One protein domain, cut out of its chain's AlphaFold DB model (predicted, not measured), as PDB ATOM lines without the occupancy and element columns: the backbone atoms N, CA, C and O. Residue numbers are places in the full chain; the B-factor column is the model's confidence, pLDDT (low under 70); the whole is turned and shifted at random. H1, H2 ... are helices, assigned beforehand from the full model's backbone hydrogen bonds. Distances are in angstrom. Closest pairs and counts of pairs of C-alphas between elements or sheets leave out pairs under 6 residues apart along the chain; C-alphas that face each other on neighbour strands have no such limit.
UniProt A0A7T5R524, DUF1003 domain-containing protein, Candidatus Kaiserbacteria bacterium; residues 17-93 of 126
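AT A GLANCE: This is residues 17 to 93 of the 126 residues of the protein "DUF1003 domain-containing protein" of Candidatus Kaiserbacteria bacterium (UniProt A0A7T5R524). One very long helix, H3, makes the length of an open, narrow frame: H2 runs back alongside the first half of H3 across an empty gap, and H1 crosses H3 near its middle at a steep angle, so that H1 and H2 with their links make a loose loop on one half of the long helix. The far part of H3, residues 79 to 93, sticks out as a bare arm. The printed part has 77 residues with three named helices in the order H1, H2, H3 and no named strand, and its class is all helix. The whole is extended, with a radius of gyration of the C-alphas of 18.3 A, and it spans 63 by 21 by 20 A.

HOW THE PARTS SIT: Begin with H3, residues 55 to 93, and look at its residues 68 to 75, the part with which it touches H1, residues 17 to 28. The closest C-alphas of the two helices are those of Ala 21 and Phe 71, 6.1 A apart. H1 and H3 run opposite ways at a steep tilt of 69 degrees, only just short of about perpendicular. Next look at H2, residues 31 to 46, which is close to H1 but not clearly touching it; their closest C-alphas, those of Phe 27 and Phe 33, are 6.5 A apart. H1 and H2 run the same way at a steep tilt of 68 degrees, again only just short of about perpendicular. H2 and H3 are apart, but only just, their closest C-alphas being 8.2 A from each other. In H1, H2 and H3 every backbone O of residue i is within hydrogen-bond range of the N of residue i+4 inside the helix.

IN THESE COORDINATES: Find C-alpha 55 at (-1.095, -1.104, -12.477); from there H3 runs 57.0 A through 39 residues to C-alpha 93 at (35.132, -12.660, -54.968). Go back to C-alpha 17 at (22.374, -18.731, -24.416), where the printed part and H1 begin; H1 is 16.3 A long and ends at Val 28. H2 runs 22.5 A from Trp 31 to Leu 46.

THE WHOLE: The two C-alphas farthest apart are those of Pro 51 and Thr 93, at 63.7 A. Residues 30 to 40, of which 31 to 40 belong to H2, stand free, and so do residues 62 to 67 and 79 to 93 of H3. Look at residues 29 and 30 for the tight link from H1 to H2, and at residues 47 to 54 for the short link from H2 to H3. The printed part has no cut. Its mean pLDDT is 89.4, and no printed residue is under 70.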
ATOM      1  N   GLY A  17      23.153 -19.968 -24.480       78.56
ATOM      2  CA  GLY A  17      22.374 -18.731 -24.416       78.56
ATOM      3  C   GLY A  17      21.923 -18.236 -25.790       78.56
ATOM      4  O   GLY A  17      20.762 -17.877 -25.958       78.56
ATOM      5  N   GLU A  18      22.784 -18.306 -26.806       77.94
ATOM      6  CA  GLU A  18      22.418 -17.902 -28.170       77.94
ATOM      7  C   GLU A  18      21.371 -18.822 -28.793       77.94
ATOM      8  O   GLU A  18      20.480 -18.355 -29.497       77.94
ATOM      9  N   ARG A  19      21.429 -20.129 -28.510       81.00
ATOM     10  CA  ARG A  19      20.410 -21.079 -28.985       81.00
ATOM     11  C   ARG A  19      19.042 -20.789 -28.371       81.00
ATOM     12  O   ARG A  19      18.026 -20.941 -29.044       81.00
ATOM     13  N   ILE A  20      19.015 -20.405 -27.094       81.81
ATOM     14  CA  ILE A  20      17.784 -20.018 -26.401       81.81
ATOM     15  C   ILE A  20      17.267 -18.691 -26.959       81.81
ATOM     16  O   ILE A  20      16.094 -18.616 -27.312       81.81
ATOM     17  N   ALA A  21      18.140 -17.692 -27.116       81.25
ATOM     18  CA  ALA A  21      17.785 -16.404 -27.706       81.25
ATOM     19  C   ALA A  21      17.169 -16.574 -29.105       81.25
ATOM     20  O   ALA A  21      16.105 -16.026 -29.357       81.25
ATOM     21  N   ASP A  22      17.752 -17.411 -29.972       81.62
ATOM     22  CA  ASP A  22      17.201 -17.699 -31.307       81.62
ATOM     23  C   ASP A  22      15.793 -18.280 -31.246       81.62
ATOM     24  O   ASP A  22      14.916 -17.876 -32.008       81.62
ATOM     25  N   ARG A  23      15.558 -19.240 -30.344       84.81
ATOM     26  CA  ARG A  23      14.228 -19.839 -30.183       84.81
ATOM     27  C   ARG A  23      13.214 -18.814 -29.700       84.81
ATOM     28  O   ARG A  23      12.105 -18.793 -30.224       84.81
ATOM     29  N   ILE A  24      13.597 -17.974 -28.739       85.50
ATOM     30  CA  ILE A  24      12.734 -16.911 -28.222       85.50
ATOM     31  C   ILE A  24      12.423 -15.913 -29.338       85.50
ATOM     32  O   ILE A  24      11.253 -15.670 -29.604       85.50
ATOM     33  N   THR A  25      13.425 -15.394 -30.050       85.81
ATOM     34  CA  THR A  25      13.205 -14.433 -31.141       85.81
ATOM     35  C   THR A  25      12.335 -15.019 -32.254       85.81
ATOM     36  O   THR A  25      11.415 -14.349 -32.721       85.81
ATOM     37  N   ASN A  26      12.559 -16.277 -32.641       86.31
ATOM     38  CA  ASN A  26      11.731 -16.948 -33.646       86.31
ATOM     39  C   ASN A  26      10.281 -17.133 -33.178       86.31
ATOM     40  O   ASN A  26       9.357 -17.012 -33.979       86.31
ATOM     41  N   PHE A  27      10.068 -17.414 -31.890       88.62
ATOM     42  CA  PHE A  27       8.730 -17.523 -31.315       88.62
ATOM     43  C   PHE A  27       8.027 -16.162 -31.253       88.62
ATOM     44  O   PHE A  27       6.883 -16.049 -31.685       88.62
ATOM     45  N   VAL A  28       8.719 -15.121 -30.793       88.56
ATOM     46  CA  VAL A  28       8.194 -13.748 -30.684       88.56
ATOM     47  C   VAL A  28       7.798 -13.184 -32.052       88.56
ATOM     48  O   VAL A  28       6.797 -12.487 -32.167       88.56
ATOM     49  N   GLY A  29       8.535 -13.528 -33.111       85.12
ATOM     50  CA  GLY A  29       8.215 -13.136 -34.488       85.12
ATOM     51  C   GLY A  29       7.103 -13.953 -35.162       85.12
ATOM     52  O   GLY A  29       6.905 -13.814 -36.367       85.12
ATOM     53  N   SER A  30       6.409 -14.838 -34.438       91.62
ATOM     54  CA  SER A  30       5.450 -15.783 -35.019       91.62
ATOM     55  C   SER A  30       3.986 -15.355 -34.846       91.62
ATOM     56  O   SER A  30       3.606 -14.712 -33.869       91.62
ATOM     57  N   TRP A  31       3.120 -15.777 -35.771       93.88
ATOM     58  CA  TRP A  31       1.671 -15.553 -35.676       93.88
ATOM     59  C   TRP A  31       1.027 -16.117 -34.393       93.88
ATOM     60  O   TRP A  31       0.225 -15.406 -33.785       93.88
ATOM     61  N   PRO A  32       1.367 -17.336 -33.920       94.00
ATOM     62  CA  PRO A  32       0.843 -17.860 -32.656       94.00
ATOM     63  C   PRO A  32       1.118 -16.963 -31.445       94.00
ATOM     64  O   PRO A  32       0.260 -16.846 -30.574       94.00
ATOM     65  N   PHE A  33       2.280 -16.302 -31.397       92.62
ATOM     66  CA  PHE A  33       2.627 -15.374 -30.319       92.62
ATOM     67  C   PHE A  33       1.673 -14.176 -30.269       92.62
ATOM     68  O   PHE A  33       1.207 -13.806 -29.192       92.62
ATOM     69  N   ILE A  34       1.320 -13.622 -31.433       93.81
ATOM     70  CA  ILE A  34       0.374 -12.506 -31.544       93.81
ATOM     71  C   ILE A  34      -1.007 -12.926 -31.028       93.81
ATOM     72  O   ILE A  34      -1.588 -12.235 -30.193       93.81
ATOM     73  N   TYR A  35      -1.525 -14.078 -31.472       95.81
ATOM     74  CA  TYR A  35      -2.825 -14.572 -31.007       95.81
ATOM     75  C   TYR A  35      -2.840 -14.847 -29.501       95.81
ATOM     76  O   TYR A  35      -3.803 -14.481 -28.830       95.81
ATOM     77  N   LEU A  36      -1.766 -15.436 -28.964       95.25
ATOM     78  CA  LEU A  36      -1.612 -15.669 -27.529       95.25
ATOM     79  C   LEU A  36      -1.716 -14.357 -26.737       95.25
ATOM     80  O   LEU A  36      -2.456 -14.310 -25.760       95.25
ATOM     81  N   HIS A  37      -1.038 -13.294 -27.179       93.50
ATOM     82  CA  HIS A  37      -1.069 -11.991 -26.505       93.50
ATOM     83  C   HIS A  37      -2.434 -11.317 -26.603       93.50
ATOM     84  O   HIS A  37      -2.923 -10.785 -25.612       93.50
ATOM     85  N   ILE A  38      -3.089 -11.379 -27.765       94.50
ATOM     86  CA  ILE A  38      -4.446 -10.842 -27.934       94.50
ATOM     87  C   ILE A  38      -5.416 -11.524 -26.964       94.50
ATOM     88  O   ILE A  38      -6.189 -10.843 -26.294       94.50
ATOM     89  N   VAL A  39      -5.362 -12.857 -26.858       95.31
ATOM     90  CA  VAL A  39      -6.212 -13.610 -25.927       95.31
ATOM     91  C   VAL A  39      -5.841 -13.298 -24.481       95.31
ATOM     92  O   VAL A  39      -6.728 -13.023 -23.685       95.31
ATOM     93  N   TRP A  40      -4.551 -13.287 -24.139       92.56
ATOM     94  CA  TRP A  40      -4.064 -12.980 -22.793       92.56
ATOM     95  C   TRP A  40      -4.522 -11.596 -22.314       92.56
ATOM     96  O   TRP A  40      -5.151 -11.484 -21.260       92.56
ATOM     97  N   PHE A  41      -4.289 -10.549 -23.111       91.06
ATOM     98  CA  PHE A  41      -4.736  -9.192 -22.791       91.06
ATOM     99  C   PHE A  41      -6.258  -9.071 -22.808       91.06
ATOM    100  O   PHE A  41      -6.826  -8.432 -21.927       91.06
ATOM    101  N   GLY A  42      -6.935  -9.718 -23.759       90.94
ATOM    102  CA  GLY A  42      -8.394  -9.746 -23.818       90.94
ATOM    103  C   GLY A  42      -9.013 -10.365 -22.564       90.94
ATOM    104  O   GLY A  42      -9.934  -9.791 -21.990       90.94
ATOM    105  N   VAL A  43      -8.474 -11.491 -22.090       90.69
ATOM    106  CA  VAL A  43      -8.912 -12.151 -20.851       90.69
ATOM    107  C   VAL A  43      -8.676 -11.247 -19.643       90.69
ATOM    108  O   VAL A  43      -9.579 -11.102 -18.825       90.69
ATOM    109  N   TRP A  44      -7.511 -10.602 -19.544       88.44
ATOM    110  CA  TRP A  44      -7.204  -9.704 -18.426       88.44
ATOM    111  C   TRP A  44      -8.106  -8.465 -18.384       88.44
ATOM    112  O   TRP A  44      -8.458  -8.002 -17.306       88.44
ATOM    113  N   LEU A  45      -8.487  -7.925 -19.546       85.56
ATOM    114  CA  LEU A  45      -9.360  -6.749 -19.639       85.56
ATOM    115  C   LEU A  45     -10.838  -7.082 -19.403       85.56
ATOM    116  O   LEU A  45     -11.570  -6.257 -18.860       85.56
ATOM    117  N   LEU A  46     -11.295  -8.257 -19.849       86.38
ATOM    118  CA  LEU A  46     -12.700  -8.666 -19.750       86.38
ATOM    119  C   LEU A  46     -13.043  -9.291 -18.396       86.38
ATOM    120  O   LEU A  46     -14.185  -9.187 -17.946       86.38
ATOM    121  N   LEU A  47     -12.081  -9.947 -17.748       85.38
ATOM    122  CA  LEU A  47     -12.249 -10.445 -16.389       85.38
ATOM    123  C   LEU A  47     -11.819  -9.355 -15.398       85.38
ATOM    124  O   LEU A  47     -10.772  -8.745 -15.596       85.38
ATOM    125  N   PRO A  48     -12.563  -9.119 -14.302       77.50
ATOM    126  CA  PRO A  48     -12.194  -8.139 -13.279       77.50
ATOM    127  C   PRO A  48     -11.050  -8.669 -12.393       77.50
ATOM    128  O   PRO A  48     -11.192  -8.774 -11.177       77.50
ATOM    129  N   VAL A  49      -9.925  -9.054 -13.008       78.31
ATOM    130  CA  VAL A  49      -8.709  -9.538 -12.334       78.31
ATOM    131  C   VAL A  49      -8.075  -8.412 -11.520       78.31
ATOM    132  O   VAL A  49      -7.601  -8.640 -10.411       78.31
ATOM    133  N   GLU A  50      -8.105  -7.189 -12.056       81.50
ATOM    134  CA  GLU A  50      -7.580  -5.988 -11.413       81.50
ATOM    135  C   GLU A  50      -8.529  -4.800 -11.667       81.50
ATOM    136  O   GLU A  50      -8.958  -4.596 -12.807       81.50
ATOM    137  N   PRO A  51      -8.887  -4.011 -10.636       79.56
ATOM    138  CA  PRO A  51      -9.669  -2.797 -10.823       79.56
ATOM    139  C   PRO A  51      -8.865  -1.740 -11.583       79.56
ATOM    140  O   PRO A  51      -7.660  -1.584 -11.394       79.56
ATOM    141  N   PHE A  52      -9.553  -0.968 -12.422       79.88
ATOM    142  CA  PHE A  52      -8.946   0.162 -13.112       79.88
ATOM    143  C   PHE A  52      -8.403   1.186 -12.093       79.88
ATOM    144  O   PHE A  52      -9.143   1.548 -11.171       79.88
ATOM    145  N   PRO A  53      -7.171   1.708 -12.256       80.19
ATOM    146  CA  PRO A  53      -6.248   1.560 -13.392       80.19
ATOM    147  C   PRO A  53      -5.304   0.346 -13.267       80.19
ATOM    148  O   PRO A  53      -4.701   0.149 -12.219       80.19
ATOM    149  N   PHE A  54      -5.140  -0.431 -14.347       85.88
ATOM    150  CA  PHE A  54      -4.392  -1.705 -14.394       85.88
ATOM    151  C   PHE A  54      -2.872  -1.560 -14.136       85.88
ATOM    152  O   PHE A  54      -2.055  -1.581 -15.065       85.88
ATOM    153  N   GLY A  55      -2.475  -1.374 -12.879       89.31
ATOM    154  CA  GLY A  55      -1.095  -1.104 -12.477       89.31
ATOM    155  C   GLY A  55      -0.178  -2.313 -12.641       89.31
ATOM    156  O   GLY A  55       0.913  -2.184 -13.203       89.31
ATOM    157  N   LEU A  56      -0.622  -3.494 -12.204       89.00
ATOM    158  CA  LEU A  56       0.166  -4.726 -12.299       89.00
ATOM    159  C   LEU A  56       0.348  -5.162 -13.753       89.00
ATOM    160  O   LEU A  56       1.469  -5.480 -14.153       89.00
ATOM    161  N   LEU A  57      -0.722  -5.118 -14.554       90.81
ATOM    162  CA  LEU A  57      -0.643  -5.443 -15.982       90.81
ATOM    163  C   LEU A  57       0.377  -4.553 -16.699       90.81
ATOM    164  O   LEU A  57       1.248  -5.051 -17.407       90.81
ATOM    165  N   THR A  58       0.300  -3.240 -16.477       92.19
ATOM    166  CA  THR A  58       1.213  -2.274 -17.103       92.19
ATOM    167  C   THR A  58       2.664  -2.546 -16.707       92.19
ATOM    168  O   THR A  58       3.549  -2.531 -17.564       92.19
ATOM    169  N   ALA A  59       2.921  -2.844 -15.430       93.38
ATOM    170  CA  ALA A  59       4.262  -3.158 -14.948       93.38
ATOM    171  C   ALA A  59       4.833  -4.422 -15.614       93.38
ATOM    172  O   ALA A  59       5.948  -4.389 -16.139       93.38
ATOM    173  N   VAL A  60       4.059  -5.511 -15.654       92.50
ATOM    174  CA  VAL A  60       4.474  -6.776 -16.282       92.50
ATOM    175  C   VAL A  60       4.746  -6.596 -17.774       92.50
ATOM    176  O   VAL A  60       5.816  -6.982 -18.239       92.50
ATOM    177  N   VAL A  61       3.839  -5.943 -18.507       93.62
ATOM    178  CA  VAL A  61       4.005  -5.692 -19.949       93.62
ATOM    179  C   VAL A  61       5.221  -4.810 -20.225       93.62
ATOM    180  O   VAL A  61       5.947  -5.040 -21.190       93.62
ATOM    181  N   SER A  62       5.493  -3.820 -19.369       96.00
ATOM    182  CA  SER A  62       6.670  -2.960 -19.525       96.00
ATOM    183  C   SER A  62       7.984  -3.737 -19.370       96.00
ATOM    184  O   SER A  62       8.913  -3.549 -20.157       96.00
ATOM    185  N   LEU A  63       8.046  -4.658 -18.403       96.06
ATOM    186  CA  LEU A  63       9.207  -5.515 -18.187       96.06
ATOM    187  C   LEU A  63       9.379  -6.509 -19.339       96.06
ATOM    188  O   LEU A  63      10.490  -6.692 -19.839       96.06
ATOM    189  N   GLU A  64       8.281  -7.117 -19.782       94.00
ATOM    190  CA  GLU A  64       8.261  -8.012 -20.935       94.00
ATOM    191  C   GLU A  64       8.779  -7.302 -22.193       94.00
ATOM    192  O   GLU A  64       9.674  -7.818 -22.861       94.00
ATOM    193  N   ALA A  65       8.309  -6.086 -22.474       93.94
ATOM    194  CA  ALA A  65       8.751  -5.300 -23.624       93.94
ATOM    195  C   ALA A  65      10.266  -5.020 -23.606       93.94
ATOM    196  O   ALA A  65      10.919  -5.114 -24.650       93.94
ATOM    197  N   ILE A  66      10.846  -4.729 -22.434       96.00
ATOM    198  CA  ILE A  66      12.300  -4.552 -22.285       96.00
ATOM    199  C   ILE A  66      13.029  -5.852 -22.638       96.00
ATOM    200  O   ILE A  66      13.952  -5.832 -23.455       96.00
ATOM    201  N   LEU A  67      12.606  -6.990 -22.077       92.44
ATOM    202  CA  LEU A  67      13.227  -8.287 -22.365       92.44
ATOM    203  C   LEU A  67      13.131  -8.638 -23.856       92.44
ATOM    204  O   LEU A  67      14.142  -8.978 -24.473       92.44
ATOM    205  N   LEU A  68      11.954  -8.480 -24.464       92.06
ATOM    206  CA  LEU A  68      11.748  -8.729 -25.891       92.06
ATOM    207  C   LEU A  68      12.646  -7.849 -26.764       92.06
ATOM    208  O   LEU A  68      13.296  -8.359 -27.676       92.06
ATOM    209  N   SER A  69      12.743  -6.555 -26.452       92.94
ATOM    210  CA  SER A  69      13.629  -5.628 -27.160       92.94
ATOM    211  C   SER A  69      15.095  -6.070 -27.084       92.94
ATOM    212  O   SER A  69      15.785  -6.110 -28.103       92.94
ATOM    213  N   THR A  70      15.566  -6.512 -25.911       92.19
ATOM    214  CA  THR A  70      16.940  -7.027 -25.767       92.19
ATOM    215  C   THR A  70      17.181  -8.303 -26.579       92.19
ATOM    216  O   THR A  70      18.224  -8.420 -27.227       92.19
ATOM    217  N   PHE A  71      16.221  -9.235 -26.619       88.88
ATOM    218  CA  PHE A  71      16.315 -10.439 -27.453       88.88
ATOM    219  C   PHE A  71      16.317 -10.117 -28.947       88.88
ATOM    220  O   PHE A  71      17.127 -10.672 -29.692       88.88
ATOM    221  N   ILE A  72      15.463  -9.191 -29.387       89.19
ATOM    222  CA  ILE A  72      15.443  -8.713 -30.772       89.19
ATOM    223  C   ILE A  72      16.794  -8.086 -31.127       89.19
ATOM    224  O   ILE A  72      17.384  -8.464 -32.137       89.19
ATOM    225  N   MET A  73      17.329  -7.207 -30.276       91.62
ATOM    226  CA  MET A  73      18.614  -6.543 -30.510       91.62
ATOM    227  C   MET A  73      19.783  -7.537 -30.566       91.62
ATOM    228  O   MET A  73      20.638  -7.433 -31.444       91.62
ATOM    229  N   MET A  74      19.807  -8.551 -29.693       88.12
ATOM    230  CA  MET A  74      20.801  -9.629 -29.776       88.12
ATOM    231  C   MET A  74      20.716 -10.384 -31.109       88.12
ATOM    232  O   MET A  74      21.745 -10.673 -31.723       88.12
ATOM    233  N   SER A  75      19.502 -10.676 -31.587       86.81
ATOM    234  CA  SER A  75      19.328 -11.341 -32.879       86.81
ATOM    235  C   SER A  75      19.737 -10.459 -34.057       86.81
ATOM    236  O   SER A  75      20.393 -10.948 -34.979       86.81
ATOM    237  N   GLN A  76      19.415  -9.167 -34.002       90.25
ATOM    238  CA  GLN A  76      19.806  -8.181 -35.008       90.25
ATOM    239  C   GLN A  76      21.326  -8.009 -35.080       90.25
ATOM    240  O   GLN A  76      21.882  -8.072 -36.172       90.25
ATOM    241  N   ASN A  77      22.019  -7.875 -33.943       90.31
ATOM    242  CA  ASN A  77      23.483  -7.758 -33.909       90.31
ATOM    243  C   ASN A  77      24.166  -8.951 -34.586       90.31
ATOM    244  O   ASN A  77      25.102  -8.788 -35.366       90.31
ATOM    245  N   ARG A  78      23.662 -10.160 -34.332       87.00
ATOM    246  CA  ARG A  78      24.200 -11.375 -34.943       87.00
ATOM    247  C   ARG A  78      23.872 -11.486 -36.432       87.00
ATOM    248  O   ARG A  78      24.695 -11.992 -37.192       87.00
ATOM    249  N   GLN A  79      22.690 -11.044 -36.859       87.94
ATOM    250  CA  GLN A  79      22.360 -10.962 -38.283       87.94
ATOM    251  C   GLN A  79      23.287  -9.969 -38.994       87.94
ATOM    252  O   GLN A  79      23.914 -10.335 -39.980       87.94
ATOM    253  N   ALA A  80      23.489  -8.781 -38.421       92.31
ATOM    254  CA  ALA A  80      24.400  -7.774 -38.959       92.31
ATOM    255  C   ALA A  80      25.850  -8.278 -39.056       92.31
ATOM    256  O   ALA A  80      26.556  -7.972 -40.017       92.31
ATOM    257  N   GLU A  81      26.310  -9.081 -38.091       89.50
ATOM    258  CA  GLU A  81      27.631  -9.706 -38.170       89.50
ATOM    259  C   GLU A  81      27.734 -10.706 -39.333       89.50
ATOM    260  O   GLU A  81      28.730 -10.699 -40.062       89.50
ATOM    261  N   ARG A  82      26.707 -11.542 -39.538       87.44
ATOM    262  CA  ARG A  82      26.644 -12.473 -40.678       87.44
ATOM    263  C   ARG A  82      26.638 -11.723 -42.003       87.44
ATOM    264  O   ARG A  82      27.460 -12.037 -42.861       87.44
ATOM    265  N   ASP A  83      25.798 -10.702 -42.121       92.12
ATOM    266  CA  ASP A  83      25.681  -9.874 -43.321       92.12
ATOM    267  C   ASP A  83      27.015  -9.183 -43.638       92.12
ATOM    268  O   ASP A  83      27.469  -9.184 -44.781       92.12
ATOM    269  N   ARG A  84      27.718  -8.672 -42.618       92.69
ATOM    270  CA  ARG A  84      29.047  -8.067 -42.782       92.69
ATOM    271  C   ARG A  84      30.092  -9.069 -43.273       92.69
ATOM    272  O   ARG A  84      30.930  -8.720 -44.104       92.69
ATOM    273  N   ARG A  85      30.079 -10.300 -42.749       88.94
ATOM    274  CA  ARG A  85      30.994 -11.366 -43.192       88.94
ATOM    275  C   ARG A  85      30.698 -11.781 -44.633       88.94
ATOM    276  O   ARG A  85      31.635 -11.894 -45.417       88.94
ATOM    277  N   GLN A  86      29.423 -11.947 -44.982       91.19
ATOM    278  CA  GLN A  86      29.002 -12.262 -46.346       91.19
ATOM    279  C   GLN A  86      29.420 -11.157 -47.321       91.19
ATOM    280  O   GLN A  86      30.097 -11.442 -48.302       91.19
ATOM    281  N   ALA A  87      29.149  -9.891 -46.996       94.56
ATOM    282  CA  ALA A  87      29.552  -8.757 -47.824       94.56
ATOM    283  C   ALA A  87      31.074  -8.699 -48.053       94.56
ATOM    284  O   ALA A  87      31.526  -8.327 -49.134       94.56
ATOM    285  N   LYS A  88      31.880  -9.088 -47.054       94.69
ATOM    286  CA  LYS A  88      33.337  -9.186 -47.207       94.69
ATOM    287  C   LYS A  88      33.738 -10.301 -48.183       94.69
ATOM    288  O   LYS A  88      34.590 -10.067 -49.033       94.69
ATOM    289  N   ALA A  89      33.135 -11.483 -48.071       90.75
ATOM    290  CA  ALA A  89      33.412 -12.598 -48.979       90.75
ATOM    291  C   ALA A  89      32.995 -12.276 -50.428       90.75
ATOM    292  O   ALA A  89      33.746 -12.540 -51.371       90.75
ATOM    293  N   ASP A  90      31.839 -11.631 -50.600       94.75
ATOM    294  CA  ASP A  90      31.359 -11.163 -51.902       94.75
ATOM    295  C   ASP A  90      32.312 -10.112 -52.491       94.75
ATOM    296  O   ASP A  90      32.636 -10.149 -53.678       94.75
ATOM    297  N   TYR A  91      32.831  -9.200 -51.659       95.69
ATOM    298  CA  TYR A  91      33.827  -8.215 -52.076       95.69
ATOM    299  C   TYR A  91      35.131  -8.862 -52.569       95.69
ATOM    300  O   TYR A  91      35.634  -8.489 -53.629       95.69
ATOM    301  N   GLU A  92      35.666  -9.845 -51.840       95.69
ATOM    302  CA  GLU A  92      36.878 -10.574 -52.241       95.69
ATOM    303  C   GLU A  92      36.673 -11.334 -53.560       95.69
ATOM    304  O   GLU A  92      37.523 -11.276 -54.452       95.69
ATOM    305  N   THR A  93      35.510 -11.968 -53.727       95.38
ATOM    306  CA  THR A  93      35.132 -12.660 -54.968       95.38
ATOM    307  C   THR A  93      35.036 -11.686 -56.143       95.38
ATOM    308  O   THR A  93      35.588 -11.947 -57.212       95.38
TER     309      THR A  93